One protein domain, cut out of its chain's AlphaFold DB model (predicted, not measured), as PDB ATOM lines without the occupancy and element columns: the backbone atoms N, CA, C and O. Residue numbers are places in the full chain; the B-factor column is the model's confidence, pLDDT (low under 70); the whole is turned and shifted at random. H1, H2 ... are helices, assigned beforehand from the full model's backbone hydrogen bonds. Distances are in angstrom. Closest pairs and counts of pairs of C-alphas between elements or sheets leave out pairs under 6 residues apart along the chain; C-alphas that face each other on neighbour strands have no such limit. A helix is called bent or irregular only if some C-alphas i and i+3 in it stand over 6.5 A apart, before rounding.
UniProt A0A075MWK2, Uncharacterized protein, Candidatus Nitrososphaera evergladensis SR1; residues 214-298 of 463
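AT A GLANCE: This is residues 214 to 298 of the 463 residues of an uncharacterized protein of Candidatus Nitrososphaera evergladensis SR1 (UniProt A0A075MWK2). Two helical hairpins make two halves: H1 and H2, with H3 packed crosswise on H1, and H4 folding back into H5. H4 joins the halves by packing on residues 229 to 234 of kinked H2. The printed part, 85 residues with five named helices, H1 to H5, and no named strand, is all helix and compact, with a radius of gyration of the C-alphas of 12.7 A and spans of 36 by 26 by 18 A.

HOW THE PARTS SIT: Start at H1, residues 218 to 226, which touches H2, residues 229 to 245, as a hairpin, opposite ways at a shallow tilt of 12 degrees; the closest C-alphas, of Ser 226 and Glu 232, are 5.4 A apart. H2 is irregular, C-alphas 234 and 237 being 9.6 A apart, with a kink of 67 degrees near residue 236. H3, residues 252 to 258, touches H1, about perpendicular at 87 degrees, closest at C-alphas Ile 221 and Ser 258, 5.2 A. H4, residues 262 to 276, touches H2 at residues 229 to 234 alone, closest at C-alphas Asn 230 and Gly 273, 5.1 A. H5, residues 283 to 289, forms a hairpin with H4, closest at C-alphas Asn 267 and Asn 289, 5.0 A, at a shallow tilt of 33 degrees, only just short of steep. Every O i to N i+4 pair is within hydrogen-bond range in H1, H3, H4 and H5; in H2, 9 of 13 are.

IN THESE COORDINATES: Find C-alpha 218 at (198.324, 334.132, 228.296), where H1 begins. H2 spans 23.0 A and H4 20.4 A; H5 ends at C-alpha 289, (206.941, 313.971, 236.329).

THE WHOLE: The C-alphas farthest apart, of Asp 245 and Gly 282, are 36.2 A apart. The printed part has no cut and no long link; residues 271 to 298 are among those with pLDDT under 70.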
ATOM      1  N   ASP A 214     205.433 338.697 237.389       66.31
ATOM      2  CA  ASP A 214     205.414 339.296 236.058       66.31
ATOM      3  C   ASP A 214     204.069 339.052 235.370       66.31
ATOM      4  O   ASP A 214     203.356 338.075 235.638       66.31
ATOM      5  N   SER A 215     203.694 339.964 234.476       74.69
ATOM      6  CA  SER A 215     202.535 339.742 233.619       74.69
ATOM      7  C   SER A 215     202.727 338.465 232.808       74.69
ATOM      8  O   SER A 215     203.741 338.294 232.135       74.69
ATOM      9  N   LEU A 216     201.731 337.585 232.850       81.12
ATOM     10  CA  LEU A 216     201.727 336.376 232.045       81.12
ATOM     11  C   LEU A 216     201.268 336.702 230.623       81.12
ATOM     12  O   LEU A 216     200.216 337.315 230.435       81.12
ATOM     13  N   ASP A 217     202.023 336.249 229.625       89.31
ATOM     14  CA  ASP A 217     201.540 336.212 228.246       89.31
ATOM     15  C   ASP A 217     200.624 334.991 228.077       89.31
ATOM     16  O   ASP A 217     201.048 333.881 227.745       89.31
ATOM     17  N   TYR A 218     199.337 335.186 228.372       89.56
ATOM     18  CA  TYR A 218     198.324 334.132 228.296       89.56
ATOM     19  C   TYR A 218     198.179 333.544 226.888       89.56
ATOM     20  O   TYR A 218     197.805 332.374 226.756       89.56
ATOM     21  N   ASP A 219     198.471 334.322 225.842       91.19
ATOM     22  CA  ASP A 219     198.367 333.857 224.462       91.19
ATOM     23  C   ASP A 219     199.547 332.939 224.125       91.19
ATOM     24  O   ASP A 219     199.330 331.838 223.611       91.19
ATOM     25  N   GLN A 220     200.766 333.317 224.520       91.44
ATOM     26  CA  GLN A 220     201.948 332.462 224.410       91.44
ATOM     27  C   GLN A 220     201.801 331.180 225.240       91.44
ATOM     28  O   GLN A 220     202.073 330.084 224.744       91.44
ATOM     29  N   ILE A 221     201.326 331.291 226.485       88.69
ATOM     30  CA  ILE A 221     201.081 330.146 227.375       88.69
ATOM     31  C   ILE A 221     200.087 329.173 226.740       88.69
ATOM     32  O   ILE A 221     200.325 327.965 226.709       88.69
ATOM     33  N   ARG A 222     198.976 329.688 226.202       91.88
ATOM     34  CA  ARG A 222     197.971 328.863 225.529       91.88
ATOM     35  C   ARG A 222     198.534 328.219 224.265       91.88
ATOM     36  O   ARG A 222     198.257 327.049 224.017       91.88
ATOM     37  N   GLN A 223     199.316 328.953 223.474       91.38
ATOM     38  CA  GLN A 223     199.957 328.410 222.281       91.38
ATOM     39  C   GLN A 223     200.904 327.260 222.648       91.38
ATOM     40  O   GLN A 223     200.818 326.192 222.045       91.38
ATOM     41  N   ALA A 224     201.736 327.429 223.679       87.25
ATOM     42  CA  ALA A 224     202.601 326.367 224.184       87.25
ATOM     43  C   ALA A 224     201.789 325.156 224.672       87.25
ATOM     44  O   ALA A 224     202.097 324.024 224.306       87.25
ATOM     45  N   ALA A 225     200.710 325.384 225.426       85.31
ATOM     46  CA  ALA A 225     199.823 324.331 225.919       85.31
ATOM     47  C   ALA A 225     199.094 323.573 224.793       85.31
ATOM     48  O   ALA A 225     198.910 322.364 224.907       85.31
ATOM     49  N   SER A 226     198.731 324.243 223.691       89.50
ATOM     50  CA  SER A 226     198.030 323.628 222.548       89.50
ATOM     51  C   SER A 226     198.853 322.570 221.803       89.50
ATOM     52  O   SER A 226     198.302 321.711 221.124       89.50
ATOM     53  N   ILE A 227     200.180 322.570 221.971       92.69
ATOM     54  CA  ILE A 227     201.058 321.518 221.433       92.69
ATOM     55  C   ILE A 227     200.805 320.177 222.154       92.69
ATOM     56  O   ILE A 227     201.081 319.100 221.623       92.69
ATOM     57  N   TYR A 228     200.261 320.228 223.370       89.38
ATOM     58  CA  TYR A 228     200.115 319.102 224.277       89.38
ATOM     59  C   TYR A 228     198.638 318.744 224.463       89.38
ATOM     60  O   TYR A 228     197.943 319.292 225.319       89.38
ATOM     61  N   HIS A 229     198.177 317.772 223.674       86.12
ATOM     62  CA  HIS A 229     196.763 317.401 223.562       86.12
ATOM     63  C   HIS A 229     196.035 317.191 224.903       86.12
ATOM     64  O   HIS A 229     194.900 317.629 225.053       86.12
ATOM     65  N   ASN A 230     196.665 316.560 225.900       77.81
ATOM     66  CA  ASN A 230     196.011 316.298 227.187       77.81
ATOM     67  C   ASN A 230     195.918 317.551 228.059       77.81
ATOM     68  O   ASN A 230     194.967 317.675 228.822       77.81
ATOM     69  N   ILE A 231     196.877 318.480 227.950       80.81
ATOM     70  CA  ILE A 231     196.794 319.787 228.620       80.81
ATOM     71  C   ILE A 231     195.642 320.588 228.010       80.81
ATOM     72  O   ILE A 231     194.796 321.101 228.743       80.81
ATOM     73  N   GLU A 232     195.582 320.658 226.678       81.31
ATOM     74  CA  GLU A 232     194.517 321.366 225.966       81.31
ATOM     75  C   GLU A 232     193.135 320.758 226.244       81.31
ATOM     76  O   GLU A 232     192.192 321.496 226.521       81.31
ATOM     77  N   SER A 233     193.028 319.427 226.231       71.25
ATOM     78  CA  SER A 233     191.788 318.694 226.505       71.25
ATOM     79  C   SER A 233     191.317 318.856 227.955       71.25
ATOM     80  O   SER A 233     190.138 319.116 228.190       71.25
ATOM     81  N   PHE A 234     192.228 318.762 228.933       73.75
ATOM     82  CA  PHE A 234     191.888 318.862 230.356       73.75
ATOM     83  C   PHE A 234     191.502 320.285 230.777       73.75
ATOM     84  O   PHE A 234     190.513 320.472 231.479       73.75
ATOM     85  N   MET A 235     192.284 321.289 230.368       80.81
ATOM     86  CA  MET A 235     192.036 322.680 230.765       80.81
ATOM     87  C   MET A 235     190.949 323.321 229.899       80.81
ATOM     88  O   MET A 235     190.088 324.041 230.397       80.81
ATOM     89  N   GLY A 236     190.969 323.059 228.593       80.56
ATOM     90  CA  GLY A 236     190.053 323.658 227.632       80.56
ATOM     91  C   GLY A 236     190.321 325.144 227.357       80.56
ATOM     92  O   GLY A 236     190.922 325.883 228.140       80.56
ATOM     93  N   LYS A 237     189.826 325.625 226.209       83.94
ATOM     94  CA  LYS A 237     189.966 327.031 225.783       83.94
ATOM     95  C   LYS A 237     189.315 328.014 226.763       83.94
ATOM     96  O   LYS A 237     189.843 329.104 226.969       83.94
ATOM     97  N   SER A 238     188.176 327.641 227.346       76.12
ATOM     98  CA  SER A 238     187.416 328.482 228.278       76.12
ATOM     99  C   SER A 238     188.194 328.781 229.558       76.12
ATOM    100  O   SER A 238     188.121 329.903 230.047       76.12
ATOM    101  N   TRP A 239     188.981 327.828 230.065       87.44
ATOM    102  CA  TRP A 239     189.816 328.044 231.244       87.44
ATOM    103  C   TRP A 239     190.913 329.077 230.980       87.44
ATOM    104  O   TRP A 239     191.048 330.017 231.756       87.44
ATOM    105  N   PHE A 240     191.635 328.980 229.857       84.88
ATOM    106  CA  PHE A 240     192.662 329.972 229.503       84.88
ATOM    107  C   PHE A 240     192.074 331.373 229.301       84.88
ATOM    108  O   PHE A 240     192.661 332.343 229.776       84.88
ATOM    109  N   MET A 241     190.917 331.481 228.635       83.75
ATOM    110  CA  MET A 241     190.233 332.771 228.459       83.75
ATOM    111  C   MET A 241     189.812 333.357 229.801       83.75
ATOM    112  O   MET A 241     190.141 334.498 230.093       83.75
ATOM    113  N   LYS A 242     189.201 332.543 230.664       80.88
ATOM    114  CA  LYS A 242     188.837 332.956 232.019       80.88
ATOM    115  C   LYS A 242     190.052 333.446 232.812       80.88
ATOM    116  O   LYS A 242     189.989 334.507 233.415       80.88
ATOM    117  N   MET A 243     191.164 332.710 232.794       84.81
ATOM    118  CA  MET A 243     192.378 333.110 233.513       84.81
ATOM    119  C   MET A 243     192.986 334.410 232.968       84.81
ATOM    120  O   MET A 243     193.519 335.206 233.743       84.81
ATOM    121  N   LYS A 244     192.894 334.633 231.650       88.19
ATOM    122  CA  LYS A 244     193.300 335.878 230.986       88.19
ATOM    123  C   LYS A 244     192.410 337.049 231.406       88.19
ATOM    124  O   LYS A 244     192.934 338.098 231.775       88.19
ATOM    125  N   ASP A 245     191.093 336.854 231.397       83.12
ATOM    126  CA  ASP A 245     190.101 337.865 231.780       83.12
ATOM    127  C   ASP A 245     190.248 338.259 233.258       83.12
ATOM    128  O   ASP A 245     190.244 339.441 233.597       83.12
ATOM    129  N   GLU A 246     190.480 337.273 234.130       75.81
ATOM    130  CA  GLU A 246     190.772 337.468 235.557       75.81
ATOM    131  C   GLU A 246     192.161 338.084 235.803       75.81
ATOM    132  O   GLU A 246     192.481 338.432 236.940       75.81
ATOM    133  N   ARG A 247     193.011 338.199 234.769       78.19
ATOM    134  CA  ARG A 247     194.439 338.546 234.890       78.19
ATOM    135  C   ARG A 247     195.109 337.741 236.005       78.19
ATOM    136  O   ARG A 247     195.882 338.272 236.803       78.19
ATOM    137  N   ASN A 248     194.780 336.452 236.086       71.06
ATOM    138  CA  ASN A 248     195.215 335.585 237.167       71.06
ATOM    139  C   ASN A 248     196.714 335.278 237.022       71.06
ATOM    140  O   ASN A 248     197.109 334.392 236.260       71.06
ATOM    141  N   LYS A 249     197.558 336.060 237.703       71.88
ATOM    142  CA  LYS A 249     199.027 335.904 237.704       71.88
ATOM    143  C   LYS A 249     199.511 334.867 238.722       71.88
ATOM    144  O   LYS A 249     200.667 334.446 238.690       71.88
ATOM    145  N   THR A 250     198.645 334.468 239.653       56.16
ATOM    146  CA  THR A 250     198.987 333.572 240.763       56.16
ATOM    147  C   THR A 250     198.779 332.105 240.414       56.16
ATOM    148  O   THR A 250     199.407 331.259 241.048       56.16
ATOM    149  N   ASN A 251     197.996 331.793 239.372       67.31
ATOM    150  CA  ASN A 251     197.783 330.422 238.926       67.31
ATOM    151  C   ASN A 251     199.107 329.728 238.556       67.31
ATOM    152  O   ASN A 251     199.800 330.073 237.595       67.31
ATOM    153  N   VAL A 252     199.428 328.709 239.341       54.59
ATOM    154  CA  VAL A 252     200.677 327.944 239.306       54.59
ATOM    155  C   VAL A 252     200.914 327.297 237.953       54.59
ATOM    156  O   VAL A 252     202.011 327.359 237.397       54.59
ATOM    157  N   VAL A 253     199.868 326.685 237.402       66.06
ATOM    158  CA  VAL A 253     199.951 325.951 236.142       66.06
ATOM    159  C   VAL A 253     200.264 326.925 235.011       66.06
ATOM    160  O   VAL A 253     201.178 326.660 234.235       66.06
ATOM    161  N   LEU A 254     199.608 328.092 234.962       74.38
ATOM    162  CA  LEU A 254     199.922 329.132 233.974       74.38
ATOM    163  C   LEU A 254     201.382 329.577 234.045       74.38
ATOM    164  O   LEU A 254     202.029 329.697 233.008       74.38
ATOM    165  N   ARG A 255     201.933 329.756 235.249       65.69
ATOM    166  CA  ARG A 255     203.343 330.132 235.415       65.69
ATOM    167  C   ARG A 255     204.304 329.064 234.941       65.69
ATOM    168  O   ARG A 255     205.249 329.365 234.219       65.69
ATOM    169  N   LEU A 256     204.063 327.817 235.323       64.44
ATOM    170  CA  LEU A 256     204.910 326.713 234.887       64.44
ATOM    171  C   LEU A 256     204.891 326.572 233.363       64.44
ATOM    172  O   LEU A 256     205.929 326.318 232.756       64.44
ATOM    173  N   MET A 257     203.733 326.814 232.746       78.06
ATOM    174  CA  MET A 257     203.606 326.861 231.292       78.06
ATOM    175  C   MET A 257     204.279 328.100 230.677       78.06
ATOM    176  O   MET A 257     204.827 327.993 229.584       78.06
ATOM    177  N   SER A 258     204.316 329.242 231.376       78.81
ATOM    178  CA  SER A 258     204.952 330.486 230.899       78.81
ATOM    179  C   SER A 258     206.464 330.372 230.717       78.81
ATOM    180  O   SER A 258     207.020 330.986 229.813       78.81
ATOM    181  N   PHE A 259     207.127 329.509 231.495       72.06
ATOM    182  CA  PHE A 259     208.548 329.213 231.299       72.06
ATOM    183  C   PHE A 259     208.825 328.419 230.017       72.06
ATOM    184  O   PHE A 259     209.983 328.255 229.640       72.06
ATOM    185  N   ASN A 260     207.776 327.899 229.366       72.44
ATOM    186  CA  ASN A 260     207.849 327.098 228.150       72.44
ATOM    187  C   ASN A 260     208.867 325.939 228.247       72.44
ATOM    188  O   ASN A 260     209.533 325.572 227.275       72.44
ATOM    189  N   ASP A 261     209.009 325.362 229.445       75.75
ATOM    190  CA  ASP A 261     209.889 324.222 229.687       75.75
ATOM    191  C   ASP A 261     209.271 322.974 229.045       75.75
ATOM    192  O   ASP A 261     208.319 322.376 229.556       75.75
ATOM    193  N   LYS A 262     209.840 322.568 227.905       78.06
ATOM    194  CA  LYS A 262     209.383 321.414 227.122       78.06
ATOM    195  C   LYS A 262     209.336 320.119 227.933       78.06
ATOM    196  O   LYS A 262     208.448 319.300 227.692       78.06
ATOM    197  N   ASN A 263     210.259 319.921 228.878       70.88
ATOM    198  CA  ASN A 263     210.291 318.715 229.706       70.88
ATOM    199  C   ASN A 263     209.139 318.727 230.706       70.88
ATOM    200  O   ASN A 263     208.439 317.723 230.842       70.88
ATOM    201  N   PHE A 264     208.908 319.867 231.365       75.06
ATOM    202  CA  PHE A 264     207.755 320.032 232.244       75.06
ATOM    203  C   PHE A 264     206.444 319.820 231.481       75.06
ATOM    204  O   PHE A 264     205.649 318.973 231.880       75.06
ATOM    205  N   LEU A 265     206.237 320.534 230.370       76.62
ATOM    206  CA  LEU A 265     205.001 320.457 229.591       76.62
ATOM    207  C   LEU A 265     204.745 319.037 229.073       76.62
ATOM    208  O   LEU A 265     203.632 318.528 229.186       76.62
ATOM    209  N   SER A 266     205.784 318.348 228.593       76.94
ATOM    210  CA  SER A 266     205.687 316.947 228.171       76.94
ATOM    211  C   SER A 266     205.287 316.026 229.324       76.94
ATOM    212  O   SER A 266     204.352 315.234 229.199       76.94
ATOM    213  N   ASN A 267     205.941 316.149 230.479       72.38
ATOM    214  CA  ASN A 267     205.655 315.315 231.646       72.38
ATOM    215  C   ASN A 267     204.274 315.598 232.245       72.38
ATOM    216  O   ASN A 267     203.570 314.670 232.658       72.38
ATOM    217  N   PHE A 268     203.864 316.865 232.269       76.12
ATOM    218  CA  PHE A 268     202.539 317.284 232.703       76.12
ATOM    219  C   PHE A 268     201.467 316.744 231.753       76.12
ATOM    220  O   PHE A 268     200.506 316.128 232.207       76.12
ATOM    221  N   ASN A 269     201.690 316.830 230.440       81.31
ATOM    222  CA  ASN A 269     200.821 316.243 229.423       81.31
ATOM    223  C   ASN A 269     200.698 314.719 229.540       81.31
ATOM    224  O   ASN A 269     199.598 314.188 229.416       81.31
ATOM    225  N   ILE A 270     201.795 313.999 229.788       74.88
ATOM    226  CA  ILE A 270     201.761 312.546 230.030       74.88
ATOM    227  C   ILE A 270     200.947 312.247 231.290       74.88
ATOM    228  O   ILE A 270     200.119 311.341 231.303       74.88
ATOM    229  N   THR A 271     201.155 313.027 232.349       68.81
ATOM    230  CA  THR A 271     200.445 312.865 233.621       68.81
ATOM    231  C   THR A 271     198.945 313.096 233.459       68.81
ATOM    232  O   THR A 271     198.158 312.256 233.886       68.81
ATOM    233  N   LEU A 272     198.545 314.170 232.777       67.12
ATOM    234  CA  LEU A 272     197.147 314.434 232.445       67.12
ATOM    235  C   LEU A 272     196.574 313.373 231.510       67.12
ATOM    236  O   LEU A 272     195.468 312.912 231.742       67.12
ATOM    237  N   GLY A 273     197.324 312.919 230.507       66.44
ATOM    238  CA  GLY A 273     196.891 311.843 229.613       66.44
ATOM    239  C   GLY A 273     196.619 310.547 230.351       66.44
ATOM    240  O   GLY A 273     195.635 309.868 230.090       66.44
ATOM    241  N   ASN A 274     197.447 310.226 231.333       62.44
ATOM    242  CA  ASN A 274     197.241 309.086 232.208       62.44
ATOM    243  C   ASN A 274     196.033 309.249 233.149       62.44
ATOM    244  O   ASN A 274     195.346 308.271 233.449       62.44
ATOM    245  N   ILE A 275     195.767 310.474 233.614       58.69
ATOM    246  CA  ILE A 275     194.560 310.807 234.382       58.69
ATOM    247  C   ILE A 275     193.314 310.638 233.494       58.69
ATOM    248  O   ILE A 275     192.388 309.933 233.887       58.69
ATOM    249  N   LEU A 276     193.325 311.224 232.292       58.62
ATOM    250  CA  LEU A 276     192.226 311.223 231.318       58.62
ATOM    251  C   LEU A 276     191.943 309.838 230.718       58.62
ATOM    252  O   LEU A 276     190.793 309.503 230.476       58.62
ATOM    253  N   SER A 277     192.977 309.027 230.481       61.94
ATOM    254  CA  SER A 277     192.859 307.668 229.919       61.94
ATOM    255  C   SER A 277     192.582 306.588 230.965       61.94
ATOM    256  O   SER A 277     192.695 305.397 230.670       61.94
ATOM    257  N   GLU A 278     192.283 306.985 232.203       53.75
ATOM    258  CA  GLU A 278     192.024 306.070 233.316       53.75
ATOM    259  C   GLU A 278     193.173 305.069 233.575       53.75
ATOM    260  O   GLU A 278     192.994 304.023 234.204       53.75
ATOM    261  N   LYS A 279     194.411 305.418 233.202       48.75
ATOM    262  CA  LYS A 279     195.648 304.672 233.488       48.75
ATOM    263  C   LYS A 279     196.609 305.546 234.296       48.75
ATOM    264  O   LYS A 279     197.627 306.000 233.796       48.75
ATOM    265  N   LEU A 280     196.285 305.795 235.563       48.69
ATOM    266  CA  LEU A 280     197.114 306.570 236.475       48.69
ATOM    267  C   LEU A 280     198.454 305.845 236.643       48.69
ATOM    268  O   LEU A 280     198.456 304.669 237.023       48.69
ATOM    269  N   PRO A 281     199.591 306.512 236.396       46.66
ATOM    270  CA  PRO A 281     200.883 305.982 236.765       46.66
ATOM    271  C   PRO A 281     200.904 305.793 238.280       46.66
ATOM    272  O   PRO A 281     200.270 306.547 239.024       46.66
ATOM    273  N   GLY A 282     201.673 304.814 238.756       48.88
ATOM    274  CA  GLY A 282     201.944 304.705 240.186       48.88
ATOM    275  C   GLY A 282     202.457 306.042 240.735       48.88
ATOM    276  O   GLY A 282     203.159 306.782 240.040       48.88
ATOM    277  N   THR A 283     202.130 306.356 241.988       46.53
ATOM    278  CA  THR A 283     202.477 307.617 242.681       46.53
ATOM    279  C   THR A 283     203.950 308.029 242.523       46.53
ATOM    280  O   THR A 283     204.261 309.216 242.446       46.53
ATOM    281  N   LYS A 284     204.862 307.058 242.379       45.38
ATOM    282  CA  LYS A 284     206.294 307.257 242.082       45.38
ATOM    283  C   LYS A 284     206.569 307.969 240.748       45.38
ATOM    284  O   LYS A 284     207.510 308.750 240.658       45.38
ATOM    285  N   GLN A 285     205.784 307.704 239.713       50.28
ATOM    286  CA  GLN A 285     206.002 308.251 238.374       50.28
ATOM    287  C   GLN A 285     205.280 309.593 238.184       50.28
ATOM    288  O   GLN A 285     205.851 310.499 237.589       50.28
ATOM    289  N   LEU A 286     204.131 309.791 238.843       50.47
ATOM    290  CA  LEU A 286     203.564 311.127 239.106       50.47
ATOM    291  C   LEU A 286     204.581 312.043 239.816       50.47
ATOM    292  O   LEU A 286     204.796 313.180 239.403       50.47
ATOM    293  N   ARG A 287     205.276 311.512 240.834       50.66
ATOM    294  CA  ARG A 287     206.342 312.206 241.575       50.66
ATOM    295  C   ARG A 287     207.516 312.618 240.679       50.66
ATOM    296  O   ARG A 287     207.971 313.749 240.784       50.66
ATOM    297  N   MET A 288     208.002 311.740 239.801       52.59
ATOM    298  CA  MET A 288     209.097 312.084 238.880       52.59
ATOM    299  C   MET A 288     208.685 313.140 237.846       52.59
ATOM    300  O   MET A 288     209.474 314.023 237.523       52.59
ATOM    301  N   ASN A 289     207.442 313.077 237.370       51.84
ATOM    302  CA  ASN A 289     206.941 313.971 236.329       51.84
ATOM    303  C   ASN A 289     206.710 315.412 236.820       51.84
ATOM    304  O   ASN A 289     206.817 316.343 236.026       51.84
ATOM    305  N   LEU A 290     206.418 315.603 238.114       52.06
ATOM    306  CA  LEU A 290     206.106 316.907 238.718       52.06
ATOM    307  C   LEU A 290     207.294 317.559 239.460       52.06
ATOM    308  O   LEU A 290     207.156 318.647 240.008       52.06
ATOM    309  N   GLN A 291     208.476 316.936 239.491       51.66
ATOM    310  CA  GLN A 291     209.660 317.436 240.212       51.66
ATOM    311  C   GLN A 291     210.529 318.418 239.393       51.66
ATOM    312  O   GLN A 291     211.755 318.294 239.365       51.66
ATOM    313  N   SER A 292     209.940 319.435 238.754       52.12
ATOM    314  CA  SER A 292     210.741 320.549 238.212       52.12
ATOM    315  C   SER A 292     211.198 321.488 239.343       52.12
ATOM    316  O   SER A 292     210.546 321.589 240.385       52.12
ATOM    317  N   LYS A 293     212.328 322.196 239.168       47.59
ATOM    318  CA  LYS A 293     212.790 323.216 240.136       47.59
ATOM    319  C   LYS A 293     211.729 324.300 240.388       47.59
ATOM    320  O   LYS A 293     211.641 324.781 241.510       47.59
ATOM    321  N   ALA A 294     210.916 324.625 239.382       45.91
ATOM    322  CA  ALA A 294     209.846 325.618 239.473       45.91
ATOM    323  C   ALA A 294     208.630 325.123 240.287       45.91
ATOM    324  O   ALA A 294     208.045 325.896 241.035       45.91
ATOM    325  N   LEU A 295     208.297 323.824 240.234       49.47
ATOM    326  CA  LEU A 295     207.222 323.222 241.046       49.47
ATOM    327  C   LEU A 295     207.557 323.139 242.535       49.47
ATOM    328  O   LEU A 295     206.658 323.179 243.368       49.47
ATOM    329  N   ARG A 296     208.847 323.069 242.891       50.16
ATOM    330  CA  ARG A 296     209.270 323.105 244.302       50.16
ATOM    331  C   ARG A 296     208.921 324.421 245.000       50.16
ATOM    332  O   ARG A 296     209.018 324.465 246.212       50.16
ATOM    333  N   GLN A 297     208.568 325.482 244.277       48.75
ATOM    334  CA  GLN A 297     208.187 326.759 244.882       48.75
ATOM    335  C   GLN A 297     206.672 326.906 245.078       48.75
ATOM    336  O   GLN A 297     206.253 327.850 245.740       48.75
ATOM    337  N   ASP A 298     205.853 325.990 244.545       56.38
ATOM    338  CA  ASP A 298     204.399 326.159 244.507       56.38
ATOM    339  C   ASP A 298     203.652 324.975 245.138       56.38
ATOM    340  O   ASP A 298     203.074 324.091 244.497       56.38
TER     341      ASP A 298